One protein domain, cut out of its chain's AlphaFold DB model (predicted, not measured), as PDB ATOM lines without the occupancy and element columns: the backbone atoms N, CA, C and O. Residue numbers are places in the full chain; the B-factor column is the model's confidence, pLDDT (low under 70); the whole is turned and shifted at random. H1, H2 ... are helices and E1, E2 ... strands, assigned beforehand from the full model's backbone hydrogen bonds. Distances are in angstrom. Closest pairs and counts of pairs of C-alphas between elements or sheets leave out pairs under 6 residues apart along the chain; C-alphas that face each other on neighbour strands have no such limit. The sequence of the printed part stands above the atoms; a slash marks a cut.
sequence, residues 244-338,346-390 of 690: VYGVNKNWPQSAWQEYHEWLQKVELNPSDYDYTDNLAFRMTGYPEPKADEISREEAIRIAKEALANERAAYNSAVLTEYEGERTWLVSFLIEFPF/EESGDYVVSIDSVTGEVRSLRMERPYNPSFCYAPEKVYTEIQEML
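Overview. This is residues 244 to 338 and 346 to 390 of the 690 residues of the protein "PepSY domain-containing protein" of Clostridiales bacterium FE2010 (UniProt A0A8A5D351). A twisted sheet of four antiparallel strands has the helix H3 packed over one face, while the short H4 lies over the opposite face. Beyond H4, on the side of the sheet away from H3, the helices H1, H2 and H5 form a loose group, with H2 between the other two. The printed part has 140 residues, with named elements in the order H1 H2 H3 E1 E2 E3 E4 H4 H5; the sheet's order is E1 - E2 - E3 - E4, and the class is mixed, helices and strands. The whole is compact, with a radius of gyration of the C-alphas of 14.8 A, and spans 42 by 42 by 34 A.

Arrangement. Begin at the sheet, with edge strand E1, residues 313 to 322, and E2, residues 325 to 334: this hairpin has N 318 and O 329 within hydrogen-bond range at 2.9 A. Next comes E3, residues 349 to 356, antiparallel to E2 at 154 degrees, with N 351 and O 332 2.7 A apart. E3 forms a hairpin with the other edge strand, E4, residues 362 to 368, where N 352 and O 366 are 2.8 A apart. Look on one face for H3, residues 296 to 307; its closest C-alphas to E3 are those of Ala 303 and Val 353, 5.7 A. On the opposite face H4, residues 373 to 376, has a height over the sheet of 8.0 A and lies only just over E2, with 3 of its 4 C-alphas falling there. Farther out, H2, residues 275 to 283, is not on the sheet. H2 touches H5, residues 380 to 389, at a steep tilt of 64 degrees, opposite ways; their closest C-alphas are those of Ala 280 and Val 382, 6.0 A. H2 only just touches H1, residues 253 to 263, with 3 pairs of C-alphas within 8 A, the closest those of His 260 and Arg 282 at 6.4 A. H1 and H5 are apart, and each only grazes the sheet. In H1, H2, H3 and H5 every O i to N i+4 pair is within hydrogen-bond range; H4 is too short for one.

Along the chain. Find C-alpha 325 at (90.200, 159.630, 134.893); from there E2 runs 28.0 A to C-alpha 334 at (115.878, 155.716, 124.510). E1 measures 26.8 A, E3 23.0 A, E4 17.1 A, H3 16.3 A and H1 15.2 A. H5 ends at C-alpha 389, (101.557, 167.674, 150.527).

Size, cuts and confidence. The C-alphas farthest apart, those of Ala 291 and Phe 338, are 43.0 A apart. Residues 339 to 345 are not printed, and C-alphas 338 and 346 stand 14.4 A apart across the cut. The links H1 to H2 and H2 to H3 are long. Mean pLDDT of the printed part is 84.5; look for values under 70 at residues 271, 273, 311, 335 to 338, 346 to 348 and 369 to 375.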
ATOM      1  N   VAL A 244     107.123 136.141 141.865       89.62
ATOM      2  CA  VAL A 244     105.942 135.551 141.204       89.62
ATOM      3  C   VAL A 244     105.734 136.096 139.789       89.62
ATOM      4  O   VAL A 244     105.402 135.349 138.867       89.62
ATOM      5  N   TYR A 245     105.921 137.402 139.598       88.00
ATOM      6  CA  TYR A 245     105.592 138.106 138.356       88.00
ATOM      7  C   TYR A 245     106.824 138.600 137.577       88.00
ATOM      8  O   TYR A 245     106.674 139.119 136.468       88.00
ATOM      9  N   GLY A 246     108.038 138.433 138.112       85.12
ATOM     10  CA  GLY A 246     109.266 138.971 137.524       85.12
ATOM     11  C   GLY A 246     109.397 140.481 137.731       85.12
ATOM     12  O   GLY A 246     108.710 141.078 138.548       85.12
ATOM     13  N   VAL A 247     110.258 141.140 136.957       79.69
ATOM     14  CA  VAL A 247     110.446 142.600 137.052       79.69
ATOM     15  C   VAL A 247     109.178 143.383 136.676       79.69
ATOM     16  O   VAL A 247     108.535 143.100 135.663       79.69
ATOM     17  N   ASN A 248     108.861 144.428 137.446       80.38
ATOM     18  CA  ASN A 248     107.621 145.214 137.333       80.38
ATOM     19  C   ASN A 248     107.269 145.757 135.935       80.38
ATOM     20  O   ASN A 248     106.092 145.815 135.578       80.38
ATOM     21  N   LYS A 249     108.255 146.082 135.092       77.25
ATOM     22  CA  LYS A 249     108.014 146.499 133.697       77.25
ATOM     23  C   LYS A 249     107.254 145.455 132.861       77.25
ATOM     24  O   LYS A 249     106.563 145.816 131.910       77.25
ATOM     25  N   ASN A 250     107.340 144.179 133.245       77.56
ATOM     26  CA  ASN A 250     106.708 143.051 132.561       77.56
ATOM     27  C   ASN A 250     105.390 142.601 133.204       77.56
ATOM     28  O   ASN A 250     104.738 141.701 132.671       77.56
ATOM     29  N   TRP A 251     104.982 143.203 134.323       86.94
ATOM     30  CA  TRP A 251     103.790 142.764 135.039       86.94
ATOM     31  C   TRP A 251     102.525 142.881 134.172       86.94
ATOM     32  O   TRP A 251     102.339 143.877 133.458       86.94
ATOM     33  N   PRO A 252     101.624 141.882 134.218       90.19
ATOM     34  CA  PRO A 252     100.280 142.036 133.677       90.19
ATOM     35  C   PRO A 252      99.483 143.065 134.493       90.19
ATOM     36  O   PRO A 252      99.824 143.376 135.635       90.19
ATOM     37  N   GLN A 253      98.380 143.572 133.932       92.88
ATOM     38  CA  GLN A 253      97.528 144.550 134.624       92.88
ATOM     39  C   GLN A 253      96.990 144.009 135.960       92.88
ATOM     40  O   GLN A 253      96.958 144.741 136.946       92.88
ATOM     41  N   SER A 254      96.670 142.715 136.019       93.25
ATOM     42  CA  SER A 254      96.191 142.056 137.235       93.25
ATOM     43  C   SER A 254      97.222 142.078 138.363       93.25
ATOM     44  O   SER A 254      96.858 142.278 139.517       93.25
ATOM     45  N   ALA A 255      98.511 141.938 138.035       92.69
ATOM     46  CA  ALA A 255      99.589 142.014 139.017       92.69
ATOM     47  C   ALA A 255      99.764 143.446 139.545       92.69
ATOM     48  O   ALA A 255      99.963 143.631 140.740       92.69
ATOM     49  N   TRP A 256      99.611 144.471 138.696       93.25
ATOM     50  CA  TRP A 256      99.584 145.868 139.153       93.25
ATOM     51  C   TRP A 256      98.410 146.152 140.089       93.25
ATOM     52  O   TRP A 256      98.586 146.822 141.111       93.25
ATOM     53  N   GLN A 257      97.224 145.633 139.762       94.75
ATOM     54  CA  GLN A 257      96.046 145.762 140.615       94.75
ATOM     55  C   GLN A 257      96.290 145.121 141.985       94.75
ATOM     56  O   GLN A 257      96.081 145.760 143.016       94.75
ATOM     57  N   GLU A 258      96.765 143.880 141.992       93.50
ATOM     58  CA  GLU A 258      97.024 143.140 143.218       93.50
ATOM     59  C   GLU A 258      98.137 143.806 144.039       93.50
ATOM     60  O   GLU A 258      97.957 144.057 145.229       93.50
ATOM     61  N   TYR A 259      99.239 144.227 143.410       93.06
ATOM     62  CA  TYR A 259     100.312 144.960 144.087       93.06
ATOM     63  C   TYR A 259      99.783 146.213 144.777       93.06
ATOM     64  O   TYR A 259     100.103 146.459 145.939       93.06
ATOM     65  N   HIS A 260      98.933 146.989 144.097       93.50
ATOM     66  CA  HIS A 260      98.304 148.166 144.685       93.50
ATOM     67  C   HIS A 260      97.454 147.813 145.909       93.50
ATOM     68  O   HIS A 260      97.575 148.479 146.937       93.50
ATOM     69  N   GLU A 261      96.630 146.764 145.836       92.94
ATOM     70  CA  GLU A 261      95.791 146.310 146.952       92.94
ATOM     71  C   GLU A 261      96.628 145.906 148.178       92.94
ATOM     72  O   GLU A 261      96.321 146.311 149.304       92.94
ATOM     73  N   TRP A 262      97.723 145.172 147.975       93.06
ATOM     74  CA  TRP A 262      98.640 144.794 149.054       93.06
ATOM     75  C   TRP A 262      99.443 145.991 149.572       93.06
ATOM     76  O   TRP A 262      99.620 146.146 150.783       93.06
ATOM     77  N   LEU A 263      99.856 146.903 148.689       92.44
ATOM     78  CA  LEU A 263     100.550 148.133 149.056       92.44
ATOM     79  C   LEU A 263      99.694 149.003 149.984       92.44
ATOM     80  O   LEU A 263     100.256 149.664 150.855       92.44
ATOM     81  N   GLN A 264      98.356 148.973 149.899       92.12
ATOM     82  CA  GLN A 264      97.467 149.668 150.851       92.12
ATOM     83  C   GLN A 264      97.591 149.169 152.303       92.12
ATOM     84  O   GLN A 264      97.186 149.877 153.224       92.12
ATOM     85  N   LYS A 265      98.190 147.996 152.536       90.56
ATOM     86  CA  LYS A 265      98.406 147.434 153.879       90.56
ATOM     87  C   LYS A 265      99.783 147.763 154.473       90.56
ATOM     88  O   LYS A 265      99.949 147.686 155.685       90.56
ATOM     89  N   VAL A 266     100.751 148.172 153.648       90.25
ATOM     90  CA  VAL A 266     102.135 148.463 154.074       90.25
ATOM     91  C   VAL A 266     102.234 149.788 154.836       90.25
ATOM     92  O   VAL A 266     101.759 150.822 154.374       90.25
ATOM     93  N   GLU A 267     102.909 149.833 155.977       87.56
ATOM     94  CA  GLU A 267     103.265 151.126 156.571       87.56
ATOM     95  C   GLU A 267     104.423 151.752 155.778       87.56
ATOM     96  O   GLU A 267     105.554 151.275 155.836       87.56
ATOM     97  N   LEU A 268     104.138 152.799 154.994       84.19
ATOM     98  CA  LEU A 268     105.181 153.515 154.259       84.19
ATOM     99  C   LEU A 268     105.996 154.372 155.222       84.19
ATOM    100  O   LEU A 268     105.444 155.248 155.890       84.19
ATOM    101  N   ASN A 269     107.310 154.160 155.248       78.50
ATOM    102  CA  ASN A 269     108.215 154.974 156.036       78.50
ATOM    103  C   ASN A 269     108.645 156.198 155.208       78.50
ATOM    104  O   ASN A 269     109.264 156.049 154.157       78.50
ATOM    105  N   PRO A 270     108.377 157.427 155.669       71.31
ATOM    106  CA  PRO A 270     108.767 158.628 154.938       71.31
ATOM    107  C   PRO A 270     110.270 158.848 154.812       71.31
ATOM    108  O   PRO A 270     110.713 159.668 154.019       71.31
ATOM    109  N   SER A 271     111.072 158.134 155.597       66.25
ATOM    110  CA  SER A 271     112.520 158.126 155.419       66.25
ATOM    111  C   SER A 271     112.986 157.185 154.303       66.25
ATOM    112  O   SER A 271     114.179 157.177 154.002       66.25
ATOM    113  N   ASP A 272     112.097 156.427 153.662       71.69
ATOM    114  CA  ASP A 272     112.457 155.579 152.528       71.69
ATOM    115  C   ASP A 272     112.769 156.440 151.299       71.69
ATOM    116  O   ASP A 272     112.107 157.443 151.017       71.69
ATOM    117  N   TYR A 273     113.807 156.048 150.557       68.19
ATOM    118  CA  TYR A 273     114.245 156.767 149.357       68.19
ATOM    119  C   TYR A 273     113.121 156.854 148.308       68.19
ATOM    120  O   TYR A 273     112.892 157.926 147.752       68.19
ATOM    121  N   ASP A 274     112.342 155.777 148.167       76.06
ATOM    122  CA  ASP A 274     111.231 155.643 147.214       76.06
ATOM    123  C   ASP A 274     109.867 156.050 147.820       76.06
ATOM    124  O   ASP A 274     108.814 155.664 147.308       76.06
ATOM    125  N   TYR A 275     109.823 156.777 148.948       79.94
ATOM    126  CA  TYR A 275     108.551 157.065 149.636       79.94
ATOM    127  C   TYR A 275     107.534 157.788 148.740       79.94
ATOM    128  O   TYR A 275     106.369 157.395 148.700       79.94
ATOM    129  N   THR A 276     107.960 158.815 147.996       80.62
ATOM    130  CA  THR A 276     107.068 159.565 147.091       80.62
ATOM    131  C   THR A 276     106.494 158.684 145.992       80.62
ATOM    132  O   THR A 276     105.349 158.871 145.594       80.62
ATOM    133  N   ASP A 277     107.258 157.697 145.542       82.50
ATOM    134  CA  ASP A 277     106.861 156.803 144.461       82.50
ATOM    135  C   ASP A 277     105.812 155.808 144.946       82.50
ATOM    136  O   ASP A 277     104.753 155.655 144.344       82.50
ATOM    137  N   ASN A 278     106.050 155.206 146.110       86.00
ATOM    138  CA  ASN A 278     105.087 154.301 146.731       86.00
ATOM    139  C   ASN A 278     103.821 155.034 147.187       86.00
ATOM    140  O   ASN A 278     102.727 154.472 147.136       86.00
ATOM    141  N   LEU A 279     103.942 156.301 147.593       87.69
ATOM    142  CA  LEU A 279     102.786 157.150 147.852       87.69
ATOM    143  C   LEU A 279     101.997 157.417 146.559       87.69
ATOM    144  O   LEU A 279     100.775 157.292 146.568       87.69
ATOM    145  N   ALA A 280     102.675 157.688 145.438       89.50
ATOM    146  CA  ALA A 280     102.025 157.857 144.140       89.50
ATOM    147  C   ALA A 280     101.291 156.583 143.695       89.50
ATOM    148  O   ALA A 280     100.137 156.658 143.269       89.50
ATOM    149  N   PHE A 281     101.902 155.409 143.880       90.06
ATOM    150  CA  PHE A 281     101.257 154.118 143.616       90.06
ATOM    151  C   PHE A 281     100.057 153.866 144.523       90.06
ATOM    152  O   PHE A 281      99.068 153.289 144.086       90.06
ATOM    153  N   ARG A 282     100.082 154.326 145.777       90.62
ATOM    154  CA  ARG A 282      98.914 154.228 146.661       90.62
ATOM    155  C   ARG A 282      97.765 155.134 146.255       90.62
ATOM    156  O   ARG A 282      96.612 154.762 146.454       90.62
ATOM    157  N   MET A 283      98.080 156.321 145.750       92.31
ATOM    158  CA  MET A 283      97.091 157.311 145.323       92.31
ATOM    159  C   MET A 283      96.499 156.982 143.947       92.31
ATOM    160  O   MET A 283      95.405 157.437 143.629       92.31
ATOM    161  N   THR A 284      97.200 156.173 143.151       94.31
ATOM    162  CA  THR A 284      96.809 155.769 141.796       94.31
ATOM    163  C   THR A 284      96.158 154.389 141.815       94.31
ATOM    164  O   THR A 284      96.746 153.444 142.322       94.31
ATOM    165  N   GLY A 285      94.966 154.236 141.244       95.44
ATOM    166  CA  GLY A 285      94.355 152.924 141.017       95.44
ATOM    167  C   GLY A 285      94.905 152.242 139.761       95.44
ATOM    168  O   GLY A 285      95.286 152.919 138.810       95.44
ATOM    169  N   TYR A 286      94.881 150.908 139.726       95.88
ATOM    170  CA  TYR A 286      95.398 150.096 138.609       95.88
ATOM    171  C   TYR A 286      94.344 149.114 138.085       95.88
ATOM    172  O   TYR A 286      94.487 147.905 138.243       95.88
ATOM    173  N   PRO A 287      93.240 149.601 137.509       95.38
ATOM    174  CA  PRO A 287      92.111 148.746 137.172       95.38
ATOM    175  C   PRO A 287      92.356 147.886 135.926       95.38
ATOM    176  O   PRO A 287      93.096 148.269 135.023       95.38
ATOM    177  N   GLU A 288      91.604 146.793 135.805       93.81
ATOM    178  CA  GLU A 288      91.477 146.061 134.540       93.81
ATOM    179  C   GLU A 288      90.781 146.902 133.446       93.81
ATOM    180  O   GLU A 288      89.856 147.669 133.768       93.81
ATOM    181  N   PRO A 289      91.163 146.759 132.158       91.38
ATOM    182  CA  PRO A 289      90.530 147.469 131.049       91.38
ATOM    183  C   PRO A 289      89.064 147.066 130.849       91.38
ATOM    184  O   PRO A 289      88.684 145.898 130.959       91.38
ATOM    185  N   LYS A 290      88.218 148.039 130.511       93.12
ATOM    186  CA  LYS A 290      86.806 147.833 130.163       93.12
ATOM    187  C   LYS A 290      86.642 147.593 128.664       93.12
ATOM    188  O   LYS A 290      87.494 147.934 127.854       93.12
ATOM    189  N   ALA A 291      85.497 147.030 128.281       90.50
ATOM    190  CA  ALA A 291      85.205 146.686 126.887       90.50
ATOM    191  C   ALA A 291      85.112 147.897 125.936       90.50
ATOM    192  O   ALA A 291      85.193 147.720 124.724       90.50
ATOM    193  N   ASP A 292      84.876 149.098 126.467       92.12
ATOM    194  CA  ASP A 292      84.812 150.365 125.736       92.12
ATOM    195  C   ASP A 292      86.139 151.143 125.728       92.12
ATOM    196  O   ASP A 292      86.198 152.228 125.154       92.12
ATOM    197  N   GLU A 293      87.194 150.591 126.330       95.25
ATOM    198  CA  GLU A 293      88.536 151.171 126.353       95.25
ATOM    199  C   GLU A 293      89.417 150.573 125.245       95.25
ATOM    200  O   GLU A 293      89.226 149.436 124.804       95.25
ATOM    201  N   ILE A 294      90.399 151.345 124.785       96.44
ATOM    202  CA  ILE A 294      91.435 150.863 123.872       96.44
ATOM    203  C   ILE A 294      92.273 149.785 124.565       96.44
ATOM    204  O   ILE A 294      92.526 149.848 125.774       96.44
ATOM    205  N   SER A 295      92.725 148.798 123.790       94.44
ATOM    206  CA  SER A 295      93.583 147.739 124.319       94.44
ATOM    207  C   SER A 295      94.981 148.263 124.655       94.44
ATOM    208  O   SER A 295      95.396 149.329 124.192       94.44
ATOM    209  N   ARG A 296      95.738 147.472 125.424       91.88
ATOM    210  CA  ARG A 296      97.148 147.744 125.728       91.88
ATOM    211  C   ARG A 296      97.971 147.904 124.447       91.88
ATOM    212  O   ARG A 296      98.763 148.831 124.338       91.88
ATOM    213  N   GLU A 297      97.764 147.029 123.469       91.31
ATOM    214  CA  GLU A 297      98.489 147.026 122.193       91.31
ATOM    215  C   GLU A 297      98.178 148.281 121.375       91.31
ATOM    216  O   GLU A 297      99.076 148.878 120.784       91.31
ATOM    217  N   GLU A 298      96.917 148.717 121.384       94.31
ATOM    218  CA  GLU A 298      96.509 149.946 120.709       94.31
ATOM    219  C   GLU A 298      97.097 151.187 121.393       94.31
ATOM    220  O   GLU A 298      97.585 152.087 120.711       94.31
ATOM    221  N   ALA A 299      97.136 151.215 122.729       95.38
ATOM    222  CA  ALA A 299      97.811 152.275 123.473       95.38
ATOM    223  C   ALA A 299      99.317 152.322 123.161       95.38
ATOM    224  O   ALA A 299      99.850 153.399 122.906       95.38
ATOM    225  N   ILE A 300      99.998 151.169 123.101       91.88
ATOM    226  CA  ILE A 300     101.418 151.082 122.721       91.88
ATOM    227  C   ILE A 300     101.639 151.621 121.303       91.88
ATOM    228  O   ILE A 300     102.567 152.399 121.078       91.88
ATOM    229  N   ARG A 301     100.768 151.256 120.352       92.25
ATOM    230  CA  ARG A 301     100.830 151.748 118.970       92.25
ATOM    231  C   ARG A 301     100.680 153.270 118.910       92.25
ATOM    232  O   ARG A 301     101.519 153.934 118.306       92.25
ATOM    233  N   ILE A 302      99.648 153.817 119.558       95.31
ATOM    234  CA  ILE A 302      99.401 155.266 119.632       95.31
ATOM    235  C   ILE A 302     100.592 155.981 120.276       95.31
ATOM    236  O   ILE A 302     101.039 157.009 119.771       95.31
ATOM    237  N   ALA A 303     101.140 155.428 121.358       93.75
ATOM    238  CA  ALA A 303     102.271 156.016 122.060       93.75
ATOM    239  C   ALA A 303     103.538 156.053 121.193       93.75
ATOM    240  O   ALA A 303     104.213 157.081 121.139       93.75
ATOM    241  N   LYS A 304     103.825 154.969 120.459       88.88
ATOM    242  CA  LYS A 304     104.963 154.897 119.531       88.88
ATOM    243  C   LYS A 304     104.826 155.907 118.387       88.88
ATOM    244  O   LYS A 304     105.797 156.570 118.031       88.88
ATOM    245  N   GLU A 305     103.616 156.074 117.850       91.69
ATOM    246  CA  GLU A 305     103.318 157.097 116.837       91.69
ATOM    247  C   GLU A 305     103.468 158.522 117.381       91.69
ATOM    248  O   GLU A 305     103.993 159.391 116.686       91.69
ATOM    249  N   ALA A 306     103.036 158.761 118.620       92.62
ATOM    250  CA  ALA A 306     103.121 160.064 119.271       92.62
ATOM    251  C   ALA A 306     104.563 160.474 119.590       92.62
ATOM    252  O   ALA A 306     104.920 161.639 119.423       92.62
ATOM    253  N   LEU A 307     105.384 159.517 120.032       88.62
ATOM    254  CA  LEU A 307     106.799 159.737 120.317       88.62
ATOM    255  C   LEU A 307     107.602 160.007 119.040       88.62
ATOM    256  O   LEU A 307     108.578 160.752 119.087       88.62
ATOM    257  N   ALA A 308     107.177 159.433 117.907       85.88
ATOM    258  CA  ALA A 308     107.778 159.621 116.585       85.88
ATOM    259  C   ALA A 308     109.309 159.427 116.570       85.88
ATOM    260  O   ALA A 308     110.016 160.054 115.780       85.88
ATOM    261  N   ASN A 309     109.815 158.553 117.447       76.06
ATOM    262  CA  ASN A 309     111.230 158.253 117.586       76.06
ATOM    263  C   ASN A 309     111.473 156.771 117.303       76.06
ATOM    264  O   ASN A 309     111.018 155.898 118.038       76.06
ATOM    265  N   GLU A 310     112.198 156.490 116.223       70.62
ATOM    266  CA  GLU A 310     112.496 155.121 115.796       70.62
ATOM    267  C   GLU A 310     113.414 154.388 116.786       70.62
ATOM    268  O   GLU A 310     113.358 153.166 116.848       70.62
ATOM    269  N   ARG A 311     114.194 155.110 117.607       67.06
ATOM    270  CA  ARG A 311     115.102 154.544 118.626       67.06
ATOM    271  C   ARG A 311     114.399 154.090 119.898       67.06
ATOM    272  O   ARG A 311     115.014 153.427 120.722       67.06
ATOM    273  N   ALA A 312     113.148 154.486 120.083       74.50
ATOM    274  CA  ALA A 312     112.414 154.216 121.302       74.50
ATOM    275  C   ALA A 312     112.078 152.724 121.428       74.50
ATOM    276  O   ALA A 312     111.229 152.201 120.696       74.50
ATOM    277  N   ALA A 313     112.724 152.055 122.381       74.19
ATOM    278  CA  ALA A 313     112.390 150.698 122.783       74.19
ATOM    279  C   ALA A 313     111.218 150.752 123.764       74.19
ATOM    280  O   ALA A 313     111.238 151.503 124.735       74.19
ATOM    281  N   TYR A 314     110.169 149.981 123.504       80.81
ATOM    282  CA  TYR A 314     109.058 149.839 124.438       80.81
ATOM    283  C   TYR A 314     109.571 149.281 125.769       80.81
ATOM    284  O   TYR A 314     110.262 148.263 125.794       80.81
ATOM    285  N   ASN A 315     109.204 149.950 126.863       79.25
ATOM    286  CA  ASN A 315     109.606 149.574 128.211       79.25
ATOM    287  C   ASN A 315     108.413 148.990 128.986       79.25
ATOM    288  O   ASN A 315     108.433 147.812 129.337       79.25
ATOM    289  N   SER A 316     107.337 149.758 129.197       86.31
ATOM    290  CA  SER A 316     106.140 149.265 129.894       86.31
ATOM    291  C   SER A 316     104.842 149.952 129.446       86.31
ATOM    292  O   SER A 316     104.843 150.966 128.754       86.31
ATOM    293  N   ALA A 317     103.696 149.350 129.779       91.00
ATOM    294  CA  ALA A 317     102.377 149.953 129.586       91.00
ATOM    295  C   ALA A 317     101.447 149.537 130.725       91.00
ATOM    296  O   ALA A 317     101.251 148.340 130.936       91.00
ATOM    297  N   VAL A 318     100.861 150.513 131.416       94.00
ATOM    298  CA  VAL A 318      99.968 150.283 132.556       94.00
ATOM    299  C   VAL A 318      98.731 151.173 132.470       94.00
ATOM    300  O   VAL A 318      98.823 152.357 132.136       94.00
ATOM    301  N   LEU A 319      97.562 150.600 132.754       96.31
ATOM    302  CA  LEU A 319      96.321 151.353 132.885       96.31
ATOM    303  C   LEU A 319      96.193 151.859 134.320       96.31
ATOM    304  O   LEU A 319      96.273 151.086 135.278       96.31
ATOM    305  N   THR A 320      95.974 153.161 134.452       96.44
ATOM    306  CA  THR A 320      95.845 153.852 135.736       96.44
ATOM    307  C   THR A 320      94.486 154.525 135.866       96.44
ATOM    308  O   THR A 320      93.869 154.886 134.863       96.44
ATOM    309  N   GLU A 321      94.016 154.706 137.098       95.69
ATOM    310  CA  GLU A 321      92.815 155.467 137.432       95.69
ATOM    311  C   GLU A 321      93.095 156.438 138.578       95.69
ATOM    312  O   GLU A 321      93.539 156.038 139.652       95.69
ATOM    313  N   TYR A 322      92.808 157.717 138.366       94.88
ATOM    314  CA  TYR A 322      92.950 158.749 139.389       94.88
ATOM    315  C   TYR A 322      91.879 159.825 139.190       94.88
ATOM    316  O   TYR A 322      91.637 160.264 138.070       94.88
ATOM    317  N   GLU A 323      91.170 160.191 140.264       91.62
ATOM    318  CA  GLU A 323      90.002 161.098 140.230       91.62
ATOM    319  C   GLU A 323      88.922 160.723 139.184       91.62
ATOM    320  O   GLU A 323      88.192 161.569 138.669       91.62
ATOM    321  N   GLY A 324      88.795 159.426 138.878       90.19
ATOM    322  CA  GLY A 324      87.867 158.896 137.872       90.19
ATOM    323  C   GLY A 324      88.340 159.044 136.421       90.19
ATOM    324  O   GLY A 324      87.628 158.631 135.505       90.19
ATOM    325  N   GLU A 325      89.528 159.606 136.191       92.69
ATOM    326  CA  GLU A 325      90.200 159.630 134.893       92.69
ATOM    327  C   GLU A 325      90.988 158.330 134.708       92.69
ATOM    328  O   GLU A 325      91.822 157.989 135.546       92.69
ATOM    329  N   ARG A 326      90.720 157.605 133.615       95.50
ATOM    330  CA  ARG A 326      91.412 156.360 133.261       95.50
ATOM    331  C   ARG A 326      92.366 156.610 132.100       95.50
ATOM    332  O   ARG A 326      91.972 157.160 131.068       95.50
ATOM    333  N   THR A 327      93.626 156.248 132.301       96.19
ATOM    334  CA  THR A 327      94.731 156.672 131.440       96.19
ATOM    335  C   THR A 327      95.746 155.553 131.286       96.19
ATOM    336  O   THR A 327      96.241 155.011 132.277       96.19
ATOM    337  N   TRP A 328      96.088 155.241 130.039       96.75
ATOM    338  CA  TRP A 328      97.241 154.413 129.715       96.75
ATOM    339  C   TRP A 328      98.515 155.243 129.856       96.75
ATOM    340  O   TRP A 328      98.649 156.293 129.225       96.75
ATOM    341  N   LEU A 329      99.445 154.761 130.674       95.00
ATOM    342  CA  LEU A 329     100.813 155.261 130.743       95.00
ATOM    343  C   LEU A 329     101.699 154.264 130.008       95.00
ATOM    344  O   LEU A 329     101.815 153.114 130.428       95.00
ATOM    345  N   VAL A 330     102.278 154.695 128.891       92.75
ATOM    346  CA  VAL A 330     103.168 153.867 128.072       92.75
ATOM    347  C   VAL A 330     104.556 154.476 128.104       92.75
ATOM    348  O   VAL A 330     104.717 155.631 127.708       92.75
ATOM    349  N   SER A 331     105.543 153.713 128.565       89.38
ATOM    350  CA  SER A 331     106.931 154.153 128.624       89.38
ATOM    351  C   SER A 331     107.788 153.536 127.521       89.38
ATOM    352  O   SER A 331     107.607 152.381 127.119       89.38
ATOM    353  N   PHE A 332     108.747 154.321 127.046       84.94
ATOM    354  CA  PHE A 332     109.784 153.905 126.119       84.94
ATOM    355  C   PHE A 332     111.142 154.329 126.646       84.94
ATOM    356  O   PHE A 332     111.297 155.447 127.125       84.94
ATOM    357  N   LEU A 333     112.129 153.465 126.493       77.50
ATOM    358  CA  LEU A 333     113.511 153.768 126.796       77.50
ATOM    359  C   LEU A 333     114.233 154.179 125.510       77.50
ATOM    360  O   LEU A 333     114.151 153.488 124.491       77.50
ATOM    361  N   ILE A 334     114.942 155.305 125.559       74.88
ATOM    362  CA  ILE A 334     115.878 155.716 124.510       74.88
ATOM    363  C   ILE A 334     117.290 155.600 125.089       74.88
ATOM    364  O   ILE A 334     117.775 156.511 125.760       74.88
ATOM    365  N   GLU A 335     117.935 154.455 124.857       62.00
ATOM    366  CA  GLU A 335     119.340 154.233 125.215       62.00
ATOM    367  C   GLU A 335     120.265 154.785 124.124       62.00
ATOM    368  O   GLU A 335     120.121 154.464 122.941       62.00
ATOM    369  N   PHE A 336     121.244 155.598 124.523       52.28
ATOM    370  CA  PHE A 336     122.411 155.891 123.693       52.28
ATOM    371  C   PHE A 336     123.559 154.953 124.090       52.28
ATOM    372  O   PHE A 336     123.720 154.668 125.280       52.28
ATOM    373  N   PRO A 337     124.388 154.492 123.134       46.31
ATOM    374  CA  PRO A 337     125.626 153.798 123.464       46.31
ATOM    375  C   PRO A 337     126.455 154.668 124.418       46.31
ATOM    376  O   PRO A 337     126.617 155.862 124.183       46.31
ATOM    377  N   PHE A 338     126.942 154.038 125.487       38.19
ATOM    378  CA  PHE A 338     127.529 154.546 126.742       38.19
ATOM    379  C   PHE A 338     128.680 155.586 126.675       38.19
ATOM    380  O   PHE A 338     129.377 155.797 127.666       38.19
ATOM    381  N   GLU A 346     120.248 165.862 125.818       51.75
ATOM    382  CA  GLU A 346     118.874 166.020 126.352       51.75
ATOM    383  C   GLU A 346     117.838 164.975 125.859       51.75
ATOM    384  O   GLU A 346     116.643 165.158 126.075       51.75
ATOM    385  N   GLU A 347     118.253 163.895 125.190       56.38
ATOM    386  CA  GLU A 347     117.359 162.923 124.538       56.38
ATOM    387  C   GLU A 347     117.472 161.481 125.074       56.38
ATOM    388  O   GLU A 347     116.735 160.599 124.631       56.38
ATOM    389  N   SER A 348     118.381 161.213 126.020       60.16
ATOM    390  CA  SER A 348     118.476 159.903 126.682       60.16
ATOM    391  C   SER A 348     117.610 159.859 127.944       60.16
ATOM    392  O   SER A 348     117.706 160.727 128.814       60.16
ATOM    393  N   GLY A 349     116.747 158.848 128.059       70.69
ATOM    394  CA  GLY A 349     115.856 158.705 129.212       70.69
ATOM    395  C   GLY A 349     114.628 157.839 128.957       70.69
ATOM    396  O   GLY A 349     114.443 157.284 127.870       70.69
ATOM    397  N   ASP A 350     113.789 157.741 129.987       77.69
ATOM    398  CA  ASP A 350     112.489 157.079 129.919       77.69
ATOM    399  C   ASP A 350     111.430 158.096 129.471       77.69
ATOM    400  O   ASP A 350     111.149 159.080 130.149       77.69
ATOM    401  N   TYR A 351     110.807 157.872 128.322       86.94
ATOM    402  CA  TYR A 351     109.729 158.701 127.797       86.94
ATOM    403  C   TYR A 351     108.387 158.087 128.142       86.94
ATOM    404  O   TYR A 351     108.129 156.951 127.771       86.94
ATOM    405  N   VAL A 352     107.500 158.849 128.777       91.19
ATOM    406  CA  VAL A 352     106.160 158.389 129.156       91.19
ATOM    407  C   VAL A 352     105.106 159.154 128.366       91.19
ATOM    408  O   VAL A 352     105.016 160.382 128.444       91.19
ATOM    409  N   VAL A 353     104.275 158.415 127.637       94.00
ATOM    410  CA  VAL A 353     103.108 158.931 126.921       94.00
ATOM    411  C   VAL A 353     101.849 158.601 127.718       94.00
ATOM    412  O   VAL A 353     101.607 157.450 128.078       94.00
ATOM    413  N   SER A 354     101.049 159.627 127.996       95.25
ATOM    414  CA  SER A 354      99.757 159.532 128.674       95.25
ATOM    415  C   SER A 354      98.631 159.553 127.644       95.25
ATOM    416  O   SER A 354      98.550 160.493 126.848       95.25
ATOM    417  N   ILE A 355      97.773 158.533 127.643       97.56
ATOM    418  CA  ILE A 355      96.721 158.336 126.638       97.56
ATOM    419  C   ILE A 355      95.380 158.111 127.333       97.56
ATOM    420  O   ILE A 355      95.269 157.272 128.225       97.56
ATOM    421  N   ASP A 356      94.343 158.837 126.917       96.81
ATOM    422  CA  ASP A 356      92.976 158.606 127.390       96.81
ATOM    423  C   ASP A 356      92.493 157.205 126.990       96.81
ATOM    424  O   ASP A 356      92.505 156.844 125.809       96.81
ATOM    425  N   SER A 357      92.065 156.413 127.979       96.81
ATOM    426  CA  SER A 357      91.765 154.996 127.766       96.81
ATOM    427  C   SER A 357      90.558 154.748 126.865       96.81
ATOM    428  O   SER A 357      90.462 153.670 126.293       96.81
ATOM    429  N   VAL A 358      89.644 155.708 126.701       95.12
ATOM    430  CA  VAL A 358      88.416 155.534 125.905       95.12
ATOM    431  C   VAL A 358      88.594 156.066 124.485       95.12
ATOM    432  O   VAL A 358      88.140 155.461 123.517       95.12
ATOM    433  N   THR A 359      89.234 157.223 124.347       96.06
ATOM    434  CA  THR A 359      89.328 157.952 123.075       96.06
ATOM    435  C   THR A 359      90.623 157.689 122.314       96.06
ATOM    436  O   THR A 359      90.651 157.901 121.101       96.06
ATOM    437  N   GLY A 360      91.687 157.256 122.997       95.50
ATOM    438  CA  GLY A 360      93.030 157.172 122.420       95.50
ATOM    439  C   GLY A 360      93.710 158.527 122.218       95.50
ATOM    440  O   GLY A 360      94.730 158.601 121.536       95.50
ATOM    441  N   GLU A 361      93.166 159.610 122.782       97.00
ATOM    442  CA  GLU A 361      93.793 160.929 122.719       97.00
ATOM    443  C   GLU A 361      95.076 160.966 123.563       97.00
ATOM    444  O   GLU A 361      95.063 160.660 124.757       97.00
ATOM    445  N   VAL A 362      96.186 161.380 122.945       96.75
ATOM    446  CA  VAL A 362      97.456 161.629 123.639       96.75
ATOM    447  C   VAL A 362      97.333 162.919 124.442       96.75
ATOM    448  O   VAL A 362      97.172 164.001 123.879       96.75
ATOM    449  N   ARG A 363      97.425 162.802 125.765       93.06
ATOM    450  CA  ARG A 363      97.289 163.911 126.717       93.06
ATOM    451  C   ARG A 363      98.614 164.596 127.016       93.06
ATOM    452  O   ARG A 363      98.667 165.820 127.113       93.06
ATOM    453  N   SER A 364      99.672 163.812 127.188       91.38
ATOM    454  CA  SER A 364     101.016 164.327 127.436       91.38
ATOM    455  C   SER A 364     102.087 163.351 126.969       91.38
ATOM    456  O   SER A 364     101.860 162.146 126.870       91.38
ATOM    457  N   LEU A 365     103.259 163.907 126.685       90.88
ATOM    458  CA  LEU A 365     104.504 163.198 126.442       90.88
ATOM    459  C   LEU A 365     105.551 163.892 127.303       90.88
ATOM    460  O   LEU A 365     105.740 165.103 127.178       90.88
ATOM    461  N   ARG A 366     106.190 163.142 128.197       86.94
ATOM    462  CA  ARG A 366     107.224 163.662 129.097       86.94
ATOM    463  C   ARG A 366     108.448 162.763 129.075       86.94
ATOM    464  O   ARG A 366     108.317 161.557 128.890       86.94
ATOM    465  N   MET A 367     109.611 163.369 129.263       80.69
ATOM    466  CA  MET A 367     110.872 162.668 129.463       80.69
ATOM    467  C   MET A 367     111.180 162.651 130.957       80.69
ATOM    468  O   MET A 367     111.269 163.706 131.589       80.69
ATOM    469  N   GLU A 368     111.360 161.461 131.502       72.38
ATOM    470  CA  GLU A 368     111.887 161.225 132.833       72.38
ATOM    471  C   GLU A 368     113.397 161.006 132.715       72.38
ATOM    472  O   GLU A 368     113.873 160.254 131.858       72.38
ATOM    473  N   ARG A 369     114.177 161.699 133.555       56.75
ATOM    474  CA  ARG A 369     115.633 161.513 133.555       56.75
ATOM    475  C   ARG A 369     115.949 160.041 133.853       56.75
ATOM    476  O   ARG A 369     115.290 159.464 134.726       56.75
ATOM    477  N   PRO A 370     116.971 159.461 133.193       47.28
ATOM    478  CA  PRO A 370     117.434 158.118 133.517       47.28
ATOM    479  C   PRO A 370     117.713 158.061 135.026       47.28
ATOM    480  O   PRO A 370     118.088 159.076 135.613       47.28
ATOM    481  N   TYR A 371     117.471 156.914 135.662       46.50
ATOM    482  CA  TYR A 371     117.579 156.663 137.115       46.50
ATOM    483  C   TYR A 371     116.336 156.911 137.987       46.50
ATOM    484  O   TYR A 371     116.436 156.737 139.202       46.50
ATOM    485  N   ASN A 372     115.160 157.246 137.439       52.50
ATOM    486  CA  ASN A 372     113.921 157.195 138.231       52.50
ATOM    487  C   ASN A 372     112.753 156.495 137.503       52.50
ATOM    488  O   ASN A 372     111.796 157.150 137.083       52.50
ATOM    489  N   PRO A 373     112.807 155.153 137.367       52.22
ATOM    490  CA  PRO A 373     111.806 154.381 136.626       52.22
ATOM    491  C   PRO A 373     110.404 154.441 137.254       52.22
ATOM    492  O   PRO A 373     109.414 154.125 136.593       52.22
ATOM    493  N   SER A 374     110.287 154.866 138.512       57.50
ATOM    494  CA  SER A 374     109.025 154.900 139.246       57.50
ATOM    495  C   SER A 374     108.003 155.890 138.678       57.50
ATOM    496  O   SER A 374     106.803 155.619 138.750       57.50
ATOM    497  N   PHE A 375     108.451 156.993 138.060       61.69
ATOM    498  CA  PHE A 375     107.568 158.003 137.454       61.69
ATOM    499  C   PHE A 375     106.774 157.483 136.248       61.69
ATOM    500  O   PHE A 375     105.854 158.158 135.783       61.69
ATOM    501  N   CYS A 376     107.072 156.278 135.759       74.31
ATOM    502  CA  CYS A 376     106.375 155.665 134.632       74.31
ATOM    503  C   CYS A 376     104.989 155.105 134.984       74.31
ATOM    504  O   CYS A 376     104.190 154.889 134.076       74.31
ATOM    505  N   TYR A 377     104.682 154.886 136.270       86.50
ATOM    506  CA  TYR A 377     103.504 154.098 136.663       86.50
ATOM    507  C   TYR A 377     102.434 154.879 137.433       86.50
ATOM    508  O   TYR A 377     101.470 154.278 137.896       86.50
ATOM    509  N   ALA A 378     102.556 156.204 137.547       89.81
ATOM    510  CA  ALA A 378     101.501 157.067 138.079       89.81
ATOM    511  C   ALA A 378     101.311 158.333 137.215       89.81
ATOM    512  O   ALA A 378     102.267 158.810 136.587       89.81
ATOM    513  N   PRO A 379     100.089 158.897 137.139       90.31
ATOM    514  CA  PRO A 379      99.847 160.149 136.429       90.31
ATOM    515  C   PRO A 379     100.625 161.329 137.033       90.31
ATOM    516  O   PRO A 379     100.715 161.474 138.248       90.31
ATOM    517  N   GLU A 380     101.097 162.250 136.189       85.56
ATOM    518  CA  GLU A 380     101.847 163.458 136.593       85.56
ATOM    519  C   GLU A 380     101.117 164.318 137.646       85.56
ATOM    520  O   GLU A 380     101.737 164.896 138.543       85.56
ATOM    521  N   LYS A 381      99.779 164.360 137.580       88.50
ATOM    522  CA  LYS A 381      98.945 165.063 138.565       88.50
ATOM    523  C   LYS A 381      99.147 164.531 139.987       88.50
ATOM    524  O   LYS A 381      99.182 165.330 140.914       88.50
ATOM    525  N   VAL A 382      99.344 163.221 140.152       89.81
ATOM    526  CA  VAL A 382      99.558 162.596 141.467       89.81
ATOM    527  C   VAL A 382     100.867 163.081 142.078       89.81
ATOM    528  O   VAL A 382     100.906 163.488 143.233       89.81
ATOM    529  N   TYR A 383     101.938 163.124 141.284       84.25
ATOM    530  CA  TYR A 383     103.220 163.665 141.735       84.25
ATOM    531  C   TYR A 383     103.141 165.156 142.067       84.25
ATOM    532  O   TYR A 383     103.790 165.602 143.013       84.25
ATOM    533  N   THR A 384     102.328 165.912 141.329       85.38
ATOM    534  CA  THR A 384     102.056 167.320 141.640       85.38
ATOM    535  C   THR A 384     101.352 167.458 142.995       85.38
ATOM    536  O   THR A 384     101.801 168.240 143.828       85.38
ATOM    537  N   GLU A 385     100.318 166.658 143.271       88.44
ATOM    538  CA  GLU A 385      99.624 166.663 144.569       88.44
ATOM    539  C   GLU A 385     100.562 166.260 145.718       88.44
ATOM    540  O   GLU A 385     100.605 166.927 146.750       88.44
ATOM    541  N   ILE A 386     101.384 165.222 145.533       84.50
ATOM    542  CA  ILE A 386     102.365 164.804 146.544       84.50
ATOM    543  C   ILE A 386     103.340 165.941 146.856       84.50
ATOM    544  O   ILE A 386     103.639 166.190 148.023       84.50
ATOM    545  N   GLN A 387     103.816 166.669 145.842       79.75
ATOM    546  CA  GLN A 387     104.669 167.839 146.063       79.75
ATOM    547  C   GLN A 387     103.959 168.938 146.866       79.75
ATOM    548  O   GLN A 387     104.607 169.601 147.675       79.75
ATOM    549  N   GLU A 388     102.648 169.115 146.693       84.50
ATOM    550  CA  GLU A 388     101.844 170.052 147.488       84.50
ATOM    551  C   GLU A 388     101.616 169.580 148.935       84.50
ATOM    552  O   GLU A 388     101.435 170.415 149.826       84.50
ATOM    553  N   MET A 389     101.645 168.266 149.184       82.06
ATOM    554  CA  MET A 389     101.557 167.674 150.527       82.06
ATOM    555  C   MET A 389     102.861 167.799 151.322       82.06
ATOM    556  O   MET A 389     102.827 167.813 152.556       82.06
ATOM    557  N   LEU A 390     104.009 167.852 150.641       79.44
ATOM    558  CA  LEU A 390     105.311 167.947 151.293       79.44
ATOM    559  C   LEU A 390     105.518 169.328 151.943       79.44
ATOM    560  O   LEU A 390     105.042 170.345 151.430       79.44
TER     561      LEU A 390